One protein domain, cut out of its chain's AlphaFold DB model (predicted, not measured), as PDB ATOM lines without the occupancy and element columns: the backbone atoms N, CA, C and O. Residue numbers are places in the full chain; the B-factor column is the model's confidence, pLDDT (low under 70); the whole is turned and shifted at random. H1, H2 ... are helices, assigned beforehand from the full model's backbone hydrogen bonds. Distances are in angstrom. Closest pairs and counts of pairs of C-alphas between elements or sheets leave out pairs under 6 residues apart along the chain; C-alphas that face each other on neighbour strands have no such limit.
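This is residues 20 to 88 of the 149 residues of an uncharacterized protein of Streptomyces sp. CAI-78 (UniProt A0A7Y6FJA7). Three helices form a row: long, kinked H2 in the middle, H1 folded back on one side and H3 on the other. The printed part has 69 residues, 51 of them in three named helices in the order H1, H2, H3 along the chain, with no named strand; the class is all helix. It is only just compact, close to loose, with a radius of gyration of the C-alphas of 12.9 A, spanning 36 by 27 by 15 A.

H2, residues 39 to 59, is 29.3 A long, with a kink of 38 degrees near residue 47. H1, residues 20 to 34, 20.5 A, begins at C-alpha 20 (87.686, 117.246, 149.399). H3, residues 73 to 87, 19.8 A, ends at C-alpha 87 (96.216, 129.604, 122.721).

H2 and H1, a helical hairpin, touch at a steep tilt of 42 degrees, opposite ways; the closest C-alphas, Glu 50 and Ser 25, are 5.7 A apart. H2, with residues 44 to 51 alone, touches H3, a second hairpin, opposite ways at a shallow tilt of 34 degrees, only just short of steep; the closest C-alphas, Pro 47 and Ala 79, are 4.7 A apart. H1 and H3 are apart. O i to N i+4 pairs within hydrogen-bond range are 10 of 11 in H1, 14 of 17 in H2 and 9 of 11 in H3.

The farthest C-alphas, Met 64 and Ala 88, are 38.3 A apart. The printed part has no cut; the H2 to H3 link, residues 60 to 72, is long. The model's pLDDT is under 70 at residues 34 to 35, 60 to 66, 68 and 81 to 88.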
ATOM      1  N   GLY A  20      86.935 116.367 148.499       85.31
ATOM      2  CA  GLY A  20      87.686 117.246 149.399       85.31
ATOM      3  C   GLY A  20      88.788 118.049 148.697       85.31
ATOM      4  O   GLY A  20      89.066 119.177 149.095       85.31
ATOM      5  N   GLU A  21      89.405 117.506 147.644       87.25
ATOM      6  CA  GLU A  21      90.373 118.246 146.821       87.25
ATOM      7  C   GLU A  21      89.688 119.334 145.981       87.25
ATOM      8  O   GLU A  21      90.233 120.433 145.875       87.25
ATOM      9  N   HIS A  22      88.486 119.068 145.459       85.12
ATOM     10  CA  HIS A  22      87.667 120.069 144.763       85.12
ATOM     11  C   HIS A  22      87.154 121.161 145.715       85.12
ATOM     12  O   HIS A  22      87.153 122.340 145.380       85.12
ATOM     13  N   GLU A  23      86.737 120.805 146.932       84.44
ATOM     14  CA  GLU A  23      86.266 121.787 147.916       84.44
ATOM     15  C   GLU A  23      87.398 122.730 148.359       84.44
ATOM     16  O   GLU A  23      87.224 123.949 148.431       84.44
ATOM     17  N   GLN A  24      88.597 122.183 148.592       83.94
ATOM     18  CA  GLN A  24      89.779 122.981 148.927       83.94
ATOM     19  C   GLN A  24      90.230 123.870 147.764       83.94
ATOM     20  O   GLN A  24      90.634 125.014 147.996       83.94
ATOM     21  N   SER A  25      90.154 123.369 146.524       86.62
ATOM     22  CA  SER A  25      90.482 124.159 145.335       86.62
ATOM     23  C   SER A  25      89.489 125.315 145.163       86.62
ATOM     24  O   SER A  25      89.917 126.448 144.949       86.62
ATOM     25  N   ALA A  26      88.187 125.076 145.351       84.25
ATOM     26  CA  ALA A  26      87.142 126.093 145.243       84.25
ATOM     27  C   ALA A  26      87.347 127.236 146.249       84.25
ATOM     28  O   ALA A  26      87.367 128.404 145.860       84.25
ATOM     29  N   ALA A  27      87.615 126.911 147.518       84.06
ATOM     30  CA  ALA A  27      87.891 127.917 148.544       84.06
ATOM     31  C   ALA A  27      89.141 128.762 148.221       84.06
ATOM     32  O   ALA A  27      89.155 129.979 148.416       84.06
ATOM     33  N   ALA A  28      90.201 128.138 147.697       82.69
ATOM     34  CA  ALA A  28      91.409 128.853 147.286       82.69
ATOM     35  C   ALA A  28      91.189 129.701 146.017       82.69
ATOM     36  O   ALA A  28      91.785 130.771 145.874       82.69
ATOM     37  N   TYR A  29      90.324 129.247 145.110       83.31
ATOM     38  CA  TYR A  29      89.960 129.956 143.889       83.31
ATOM     39  C   TYR A  29      89.187 131.250 144.187       83.31
ATOM     40  O   TYR A  29      89.542 132.303 143.647       83.31
ATOM     41  N   GLU A  30      88.188 131.194 145.074       82.50
ATOM     42  CA  GLU A  30      87.408 132.367 145.504       82.50
ATOM     43  C   GLU A  30      88.317 133.475 146.059       82.50
ATOM     44  O   GLU A  30      88.194 134.644 145.684       82.50
ATOM     45  N   LEU A  31      89.303 133.098 146.882       80.19
ATOM     46  CA  LEU A  31      90.261 134.032 147.479       80.19
ATOM     47  C   LEU A  31      91.187 134.705 146.456       80.19
ATOM     48  O   LEU A  31      91.607 135.842 146.670       80.19
ATOM     49  N   LEU A  32      91.547 134.013 145.374       76.06
ATOM     50  CA  LEU A  32      92.575 134.475 144.438       76.06
ATOM     51  C   LEU A  32      92.013 135.197 143.214       76.06
ATOM     52  O   LEU A  32      92.668 136.101 142.691       76.06
ATOM     53  N   PHE A  33      90.832 134.809 142.729       77.81
ATOM     54  CA  PHE A  33      90.396 135.208 141.390       77.81
ATOM     55  C   PHE A  33      89.110 136.019 141.344       77.81
ATOM     56  O   PHE A  33      89.051 136.959 140.549       77.81
ATOM     57  N   GLU A  34      88.111 135.730 142.183       69.50
ATOM     58  CA  GLU A  34      86.813 136.418 142.097       69.50
ATOM     59  C   GLU A  34      86.918 137.931 142.336       69.50
ATOM     60  O   GLU A  34      86.168 138.708 141.747       69.50
ATOM     61  N   GLN A  35      87.898 138.368 143.131       68.88
ATOM     62  CA  GLN A  35      88.109 139.786 143.443       68.88
ATOM     63  C   GLN A  35      89.038 140.515 142.459       68.88
ATOM     64  O   GLN A  35      89.121 141.746 142.481       68.88
ATOM     65  N   HIS A  36      89.758 139.785 141.605       73.88
ATOM     66  CA  HIS A  36      90.897 140.335 140.860       73.88
ATOM     67  C   HIS A  36      90.836 140.107 139.350       73.88
ATOM     68  O   HIS A  36      91.532 140.799 138.603       73.88
ATOM     69  N   LEU A  37      89.995 139.186 138.877       79.69
ATOM     70  CA  LEU A  37      89.861 138.873 137.460       79.69
ATOM     71  C   LEU A  37      88.452 139.139 136.937       79.69
ATOM     72  O   LEU A  37      87.449 139.007 137.629       79.69
ATOM     73  N   LYS A  38      88.372 139.458 135.643       80.12
ATOM     74  CA  LYS A  38      87.093 139.468 134.928       80.12
ATOM     75  C   LYS A  38      86.534 138.038 134.861       80.12
ATOM     76  O   LYS A  38      87.329 137.117 134.648       80.12
ATOM     77  N   PRO A  39      85.201 137.842 134.883       75.25
ATOM     78  CA  PRO A  39      84.587 136.510 134.868       75.25
ATOM     79  C   PRO A  39      85.090 135.607 133.735       75.25
ATOM     80  O   PRO A  39      85.449 134.460 133.962       75.25
ATOM     81  N   ALA A  40      85.229 136.146 132.519       70.88
ATOM     82  CA  ALA A  40      85.707 135.379 131.368       70.88
ATOM     83  C   ALA A  40      87.169 134.900 131.494       70.88
ATOM     84  O   ALA A  40      87.528 133.867 130.922       70.88
ATOM     85  N   THR A  41      88.011 135.652 132.210       70.62
ATOM     86  CA  THR A  41      89.402 135.281 132.507       70.62
ATOM     87  C   THR A  41      89.448 134.286 133.661       70.62
ATOM     88  O   THR A  41      90.175 133.304 133.578       70.62
ATOM     89  N   ALA A  42      88.633 134.501 134.694       78.38
ATOM     90  CA  ALA A  42      88.522 133.608 135.839       78.38
ATOM     91  C   ALA A  42      88.063 132.203 135.397       78.38
ATOM     92  O   ALA A  42      88.775 131.228 135.616       78.38
ATOM     93  N   SER A  43      86.979 132.107 134.612       76.94
ATOM     94  CA  SER A  43      86.499 130.833 134.051       76.94
ATOM     95  C   SER A  43      87.513 130.129 133.144       76.94
ATOM     96  O   SER A  43      87.459 128.913 133.003       76.94
ATOM     97  N   LEU A  44      88.429 130.869 132.506       75.50
ATOM     98  CA  LEU A  44      89.499 130.265 131.705       75.50
ATOM     99  C   LEU A  44      90.589 129.645 132.578       75.50
ATOM    100  O   LEU A  44      91.149 128.614 132.221       75.50
ATOM    101  N   LEU A  45      90.929 130.318 133.674       80.06
ATOM    102  CA  LEU A  45      92.026 129.916 134.545       80.06
ATOM    103  C   LEU A  45      91.601 128.885 135.587       80.06
ATOM    104  O   LEU A  45      92.464 128.147 136.050       80.06
ATOM    105  N   ALA A  46      90.308 128.789 135.911       81.44
ATOM    106  CA  ALA A  46      89.792 127.879 136.934       81.44
ATOM    107  C   ALA A  46      90.253 126.419 136.753       81.44
ATOM    108  O   ALA A  46      90.842 125.885 137.691       81.44
ATOM    109  N   PRO A  47      90.132 125.792 135.563       80.38
ATOM    110  CA  PRO A  47      90.533 124.393 135.399       80.38
ATOM    111  C   PRO A  47      92.050 124.186 135.532       80.38
ATOM    112  O   PRO A  47      92.509 123.162 136.027       80.38
ATOM    113  N   ILE A  48      92.852 125.173 135.115       83.38
ATOM    114  CA  ILE A  48      94.322 125.133 135.214       83.38
ATOM    115  C   ILE A  48      94.759 125.323 136.665       83.38
ATOM    116  O   ILE A  48      95.680 124.656 137.135       83.38
ATOM    117  N   PHE A  49      94.110 126.253 137.362       86.75
ATOM    118  CA  PHE A  49      94.348 126.501 138.771       86.75
ATOM    119  C   PHE A  49      94.040 125.254 139.592       86.75
ATOM    120  O   PHE A  49      94.887 124.828 140.368       86.75
ATOM    121  N   GLU A  50      92.879 124.641 139.373       86.31
ATOM    122  CA  GLU A  50      92.481 123.409 140.044       86.31
ATOM    123  C   GLU A  50      93.468 122.272 139.764       86.31
ATOM    124  O   GLU A  50      93.967 121.649 140.701       86.31
ATOM    125  N   LEU A  51      93.861 122.077 138.501       85.44
ATOM    126  CA  LEU A  51      94.885 121.102 138.129       85.44
ATOM    127  C   LEU A  51      96.201 121.334 138.888       85.44
ATOM    128  O   LEU A  51      96.793 120.390 139.419       85.44
ATOM    129  N   GLY A  52      96.662 122.586 138.945       83.38
ATOM    130  CA  GLY A  52      97.876 122.977 139.658       83.38
ATOM    131  C   GLY A  52      97.757 122.812 141.173       83.38
ATOM    132  O   GLY A  52      98.703 122.353 141.809       83.38
ATOM    133  N   PHE A  53      96.593 123.127 141.742       85.56
ATOM    134  CA  PHE A  53      96.305 123.009 143.167       85.56
ATOM    135  C   PHE A  53      96.280 121.546 143.608       85.56
ATOM    136  O   PHE A  53      97.019 121.170 144.516       85.56
ATOM    137  N   VAL A  54      95.508 120.698 142.919       85.12
ATOM    138  CA  VAL A  54      95.417 119.259 143.207       85.12
ATOM    139  C   VAL A  54      96.771 118.583 143.003       85.12
ATOM    140  O   VAL A  54      97.211 117.807 143.852       85.12
ATOM    141  N   SER A  55      97.489 118.931 141.931       81.81
ATOM    142  CA  SER A  55      98.870 118.471 141.747       81.81
ATOM    143  C   SER A  55      99.752 118.917 142.917       81.81
ATOM    144  O   SER A  55     100.501 118.117 143.465       81.81
ATOM    145  N   GLY A  56      99.635 120.167 143.365       79.56
ATOM    146  CA  GLY A  56     100.347 120.680 144.533       79.56
ATOM    147  C   GLY A  56     100.065 119.883 145.809       79.56
ATOM    148  O   GLY A  56     101.010 119.485 146.480       79.56
ATOM    149  N   VAL A  57      98.798 119.581 146.107       79.88
ATOM    150  CA  VAL A  57      98.380 118.766 147.267       79.88
ATOM    151  C   VAL A  57      98.947 117.346 147.188       79.88
ATOM    152  O   VAL A  57      99.465 116.814 148.171       79.88
ATOM    153  N   ARG A  58      98.906 116.733 146.003       80.94
ATOM    154  CA  ARG A  58      99.369 115.355 145.781       80.94
ATOM    155  C   ARG A  58     100.882 115.217 145.660       80.94
ATOM    156  O   ARG A  58     101.417 114.133 145.878       80.94
ATOM    157  N   PHE A  59     101.597 116.290 145.334       72.75
ATOM    158  CA  PHE A  59     103.059 116.298 145.229       72.75
ATOM    159  C   PHE A  59     103.752 117.076 146.367       72.75
ATOM    160  O   PHE A  59     104.980 117.039 146.452       72.75
ATOM    161  N   GLY A  60     103.008 117.730 147.273       63.44
ATOM    162  CA  GLY A  60     103.553 118.652 148.274       63.44
ATOM    163  C   GLY A  60     102.806 118.704 149.617       63.44
ATOM    164  O   GLY A  60     101.657 119.109 149.701       63.44
ATOM    165  N   HIS A  61     103.545 118.363 150.679       54.69
ATOM    166  CA  HIS A  61     103.428 118.700 152.114       54.69
ATOM    167  C   HIS A  61     102.099 118.612 152.900       54.69
ATOM    168  O   HIS A  61     102.182 118.603 154.128       54.69
ATOM    169  N   THR A  62     100.914 118.494 152.304       54.03
ATOM    170  CA  THR A  62      99.633 118.550 153.049       54.03
ATOM    171  C   THR A  62      99.122 117.202 153.569       54.03
ATOM    172  O   THR A  62      98.172 117.169 154.346       54.03
ATOM    173  N   GLY A  63      99.802 116.087 153.275       54.66
ATOM    174  CA  GLY A  63      99.591 114.820 153.982       54.66
ATOM    175  C   GLY A  63     100.116 113.588 153.242       54.66
ATOM    176  O   GLY A  63      99.916 113.428 152.041       54.66
ATOM    177  N   MET A  64     100.732 112.652 153.974       58.16
ATOM    178  CA  MET A  64     101.236 111.363 153.451       58.16
ATOM    179  C   MET A  64     100.163 110.525 152.720       58.16
ATOM    180  O   MET A  64     100.482 109.641 151.921       58.16
ATOM    181  N   ALA A  65      98.881 110.792 152.994       60.97
ATOM    182  CA  ALA A  65      97.748 110.089 152.405       60.97
ATOM    183  C   ALA A  65      97.541 110.394 150.916       60.97
ATOM    184  O   ALA A  65      97.022 109.531 150.222       60.97
ATOM    185  N   LEU A  66      98.001 111.542 150.403       62.91
ATOM    186  CA  LEU A  66      97.812 111.951 148.999       62.91
ATOM    187  C   LEU A  66      99.129 112.066 148.213       62.91
ATOM    188  O   LEU A  66      99.116 112.195 146.991       62.91
ATOM    189  N   ALA A  67     100.268 111.951 148.904       71.19
ATOM    190  CA  ALA A  67     101.592 112.031 148.304       71.19
ATOM    191  C   ALA A  67     101.813 110.959 147.216       71.19
ATOM    192  O   ALA A  67     101.681 109.759 147.470       71.19
ATOM    193  N   GLY A  68     102.210 111.398 146.019       68.81
ATOM    194  CA  GLY A  68     102.587 110.526 144.906       68.81
ATOM    195  C   GLY A  68     101.419 109.896 144.148       68.81
ATOM    196  O   GLY A  68     101.643 108.930 143.423       68.81
ATOM    197  N   VAL A  69     100.194 110.410 144.302       79.12
ATOM    198  CA  VAL A  69      99.039 110.000 143.486       79.12
ATOM    199  C   VAL A  69      99.036 110.810 142.181       79.12
ATOM    200  O   VAL A  69      98.823 112.023 142.224       79.12
ATOM    201  N   PRO A  70      99.280 110.200 141.011       80.94
ATOM    202  CA  PRO A  70      99.222 110.920 139.744       80.94
ATOM    203  C   PRO A  70      97.773 111.253 139.355       80.94
ATOM    204  O   PRO A  70      96.834 110.548 139.722       80.94
ATOM    205  N   LEU A  71      97.586 112.320 138.575       82.75
ATOM    206  CA  LEU A  71      96.290 112.634 137.971       82.75
ATOM    207  C   LEU A  71      96.064 111.818 136.685       82.75
ATOM    208  O   LEU A  71      97.021 111.580 135.940       82.75
ATOM    209  N   PRO A  72      94.819 111.404 136.387       82.44
ATOM    210  CA  PRO A  72      94.477 110.749 135.136       82.44
ATOM    211  C   PRO A  72      94.767 111.662 133.933       82.44
ATOM    212  O   PRO A  72      94.427 112.847 133.968       82.44
ATOM    213  N   PRO A  73      95.312 111.135 132.821       74.62
ATOM    214  CA  PRO A  73      95.543 111.922 131.606       74.62
ATOM    215  C   PRO A  73      94.280 112.597 131.049       74.62
ATOM    216  O   PRO A  73      94.372 113.665 130.448       74.62
ATOM    217  N   GLY A  74      93.103 111.993 131.261       72.56
ATOM    218  CA  GLY A  74      91.814 112.572 130.876       72.56
ATOM    219  C   GLY A  74      91.512 113.878 131.612       72.56
ATOM    220  O   GLY A  74      91.153 114.862 130.972       72.56
ATOM    221  N   ASP A  75      91.754 113.921 132.922       76.31
ATOM    222  CA  ASP A  75      91.497 115.097 133.761       76.31
ATOM    223  C   ASP A  75      92.458 116.240 133.395       76.31
ATOM    224  O   ASP A  75      92.053 117.397 133.266       76.31
ATOM    225  N   VAL A  76      93.717 115.901 133.095       78.69
ATOM    226  CA  VAL A  76      94.711 116.849 132.561       78.69
ATOM    227  C   VAL A  76      94.262 117.419 131.210       78.69
ATOM    228  O   VAL A  76      94.341 118.629 130.986       78.69
ATOM    229  N   ALA A  77      93.771 116.569 130.303       71.75
ATOM    230  CA  ALA A  77      93.306 116.991 128.983       71.75
ATOM    231  C   ALA A  77      92.044 117.867 129.056       71.75
ATOM    232  O   ALA A  77      91.929 118.828 128.296       71.75
ATOM    233  N   VAL A  78      91.122 117.579 129.977       71.81
ATOM    234  CA  VAL A  78      89.928 118.402 130.223       71.81
ATOM    235  C   VAL A  78      90.317 119.776 130.773       71.81
ATOM    236  O   VAL A  78      89.806 120.784 130.287       71.81
ATOM    237  N   ALA A  79      91.259 119.836 131.718       75.19
ATOM    238  CA  ALA A  79      91.717 121.092 132.307       75.19
ATOM    239  C   ALA A  79      92.480 121.984 131.310       75.19
ATOM    240  O   ALA A  79      92.259 123.195 131.246       75.19
ATOM    241  N   LEU A  80      93.372 121.397 130.506       76.06
ATOM    242  CA  LEU A  80      94.219 122.145 129.568       76.06
ATOM    243  C   LEU A  80      93.574 122.359 128.195       76.06
ATOM    244  O   LEU A  80      93.964 123.281 127.478       76.06
ATOM    245  N   GLY A  81      92.583 121.549 127.824       68.00
ATOM    246  CA  GLY A  81      91.909 121.605 126.529       68.00
ATOM    247  C   GLY A  81      91.394 123.005 126.187       68.00
ATOM    248  O   GLY A  81      91.824 123.558 125.174       68.00
ATOM    249  N   PRO A  82      90.533 123.635 127.012       67.31
ATOM    250  CA  PRO A  82      90.005 124.983 126.767       67.31
ATOM    251  C   PRO A  82      91.082 126.069 126.621       67.31
ATOM    252  O   PRO A  82      90.891 127.038 125.883       67.31
ATOM    253  N   LEU A  83      92.227 125.906 127.291       66.50
ATOM    254  CA  LEU A  83      93.375 126.791 127.117       66.50
ATOM    255  C   LEU A  83      94.071 126.532 125.778       66.50
ATOM    256  O   LEU A  83      94.370 127.488 125.070       66.50
ATOM    257  N   ALA A  84      94.268 125.271 125.392       62.84
ATOM    258  CA  ALA A  84      94.812 124.904 124.085       62.84
ATOM    259  C   ALA A  84      93.937 125.436 122.935       62.84
ATOM    260  O   ALA A  84      94.467 125.926 121.946       62.84
ATOM    261  N   TRP A  85      92.611 125.447 123.098       57.78
ATOM    262  CA  TRP A  85      91.675 126.090 122.167       57.78
ATOM    263  C   TRP A  85      91.897 127.600 122.019       57.78
ATOM    264  O   TRP A  85      91.757 128.126 120.920       57.78
ATOM    265  N   ARG A  86      92.196 128.308 123.117       58.06
ATOM    266  CA  ARG A  86      92.388 129.770 123.115       58.06
ATOM    267  C   ARG A  86      93.812 130.212 122.781       58.06
ATOM    268  O   ARG A  86      93.983 131.340 122.335       58.06
ATOM    269  N   LEU A  87      94.806 129.365 123.043       57.72
ATOM    270  CA  LEU A  87      96.216 129.604 122.721       57.72
ATOM    271  C   LEU A  87      96.596 129.104 121.326       57.72
ATOM    272  O   LEU A  87      97.566 129.596 120.757       57.72
ATOM    273  N   ALA A  88      95.854 128.149 120.762       55.09
ATOM    274  CA  ALA A  88      95.905 127.914 119.330       55.09
ATOM    275  C   ALA A  88      95.445 129.199 118.632       55.09
ATOM    276  O   ALA A  88      94.428 129.762 119.030       55.09
TER     277      ALA A  88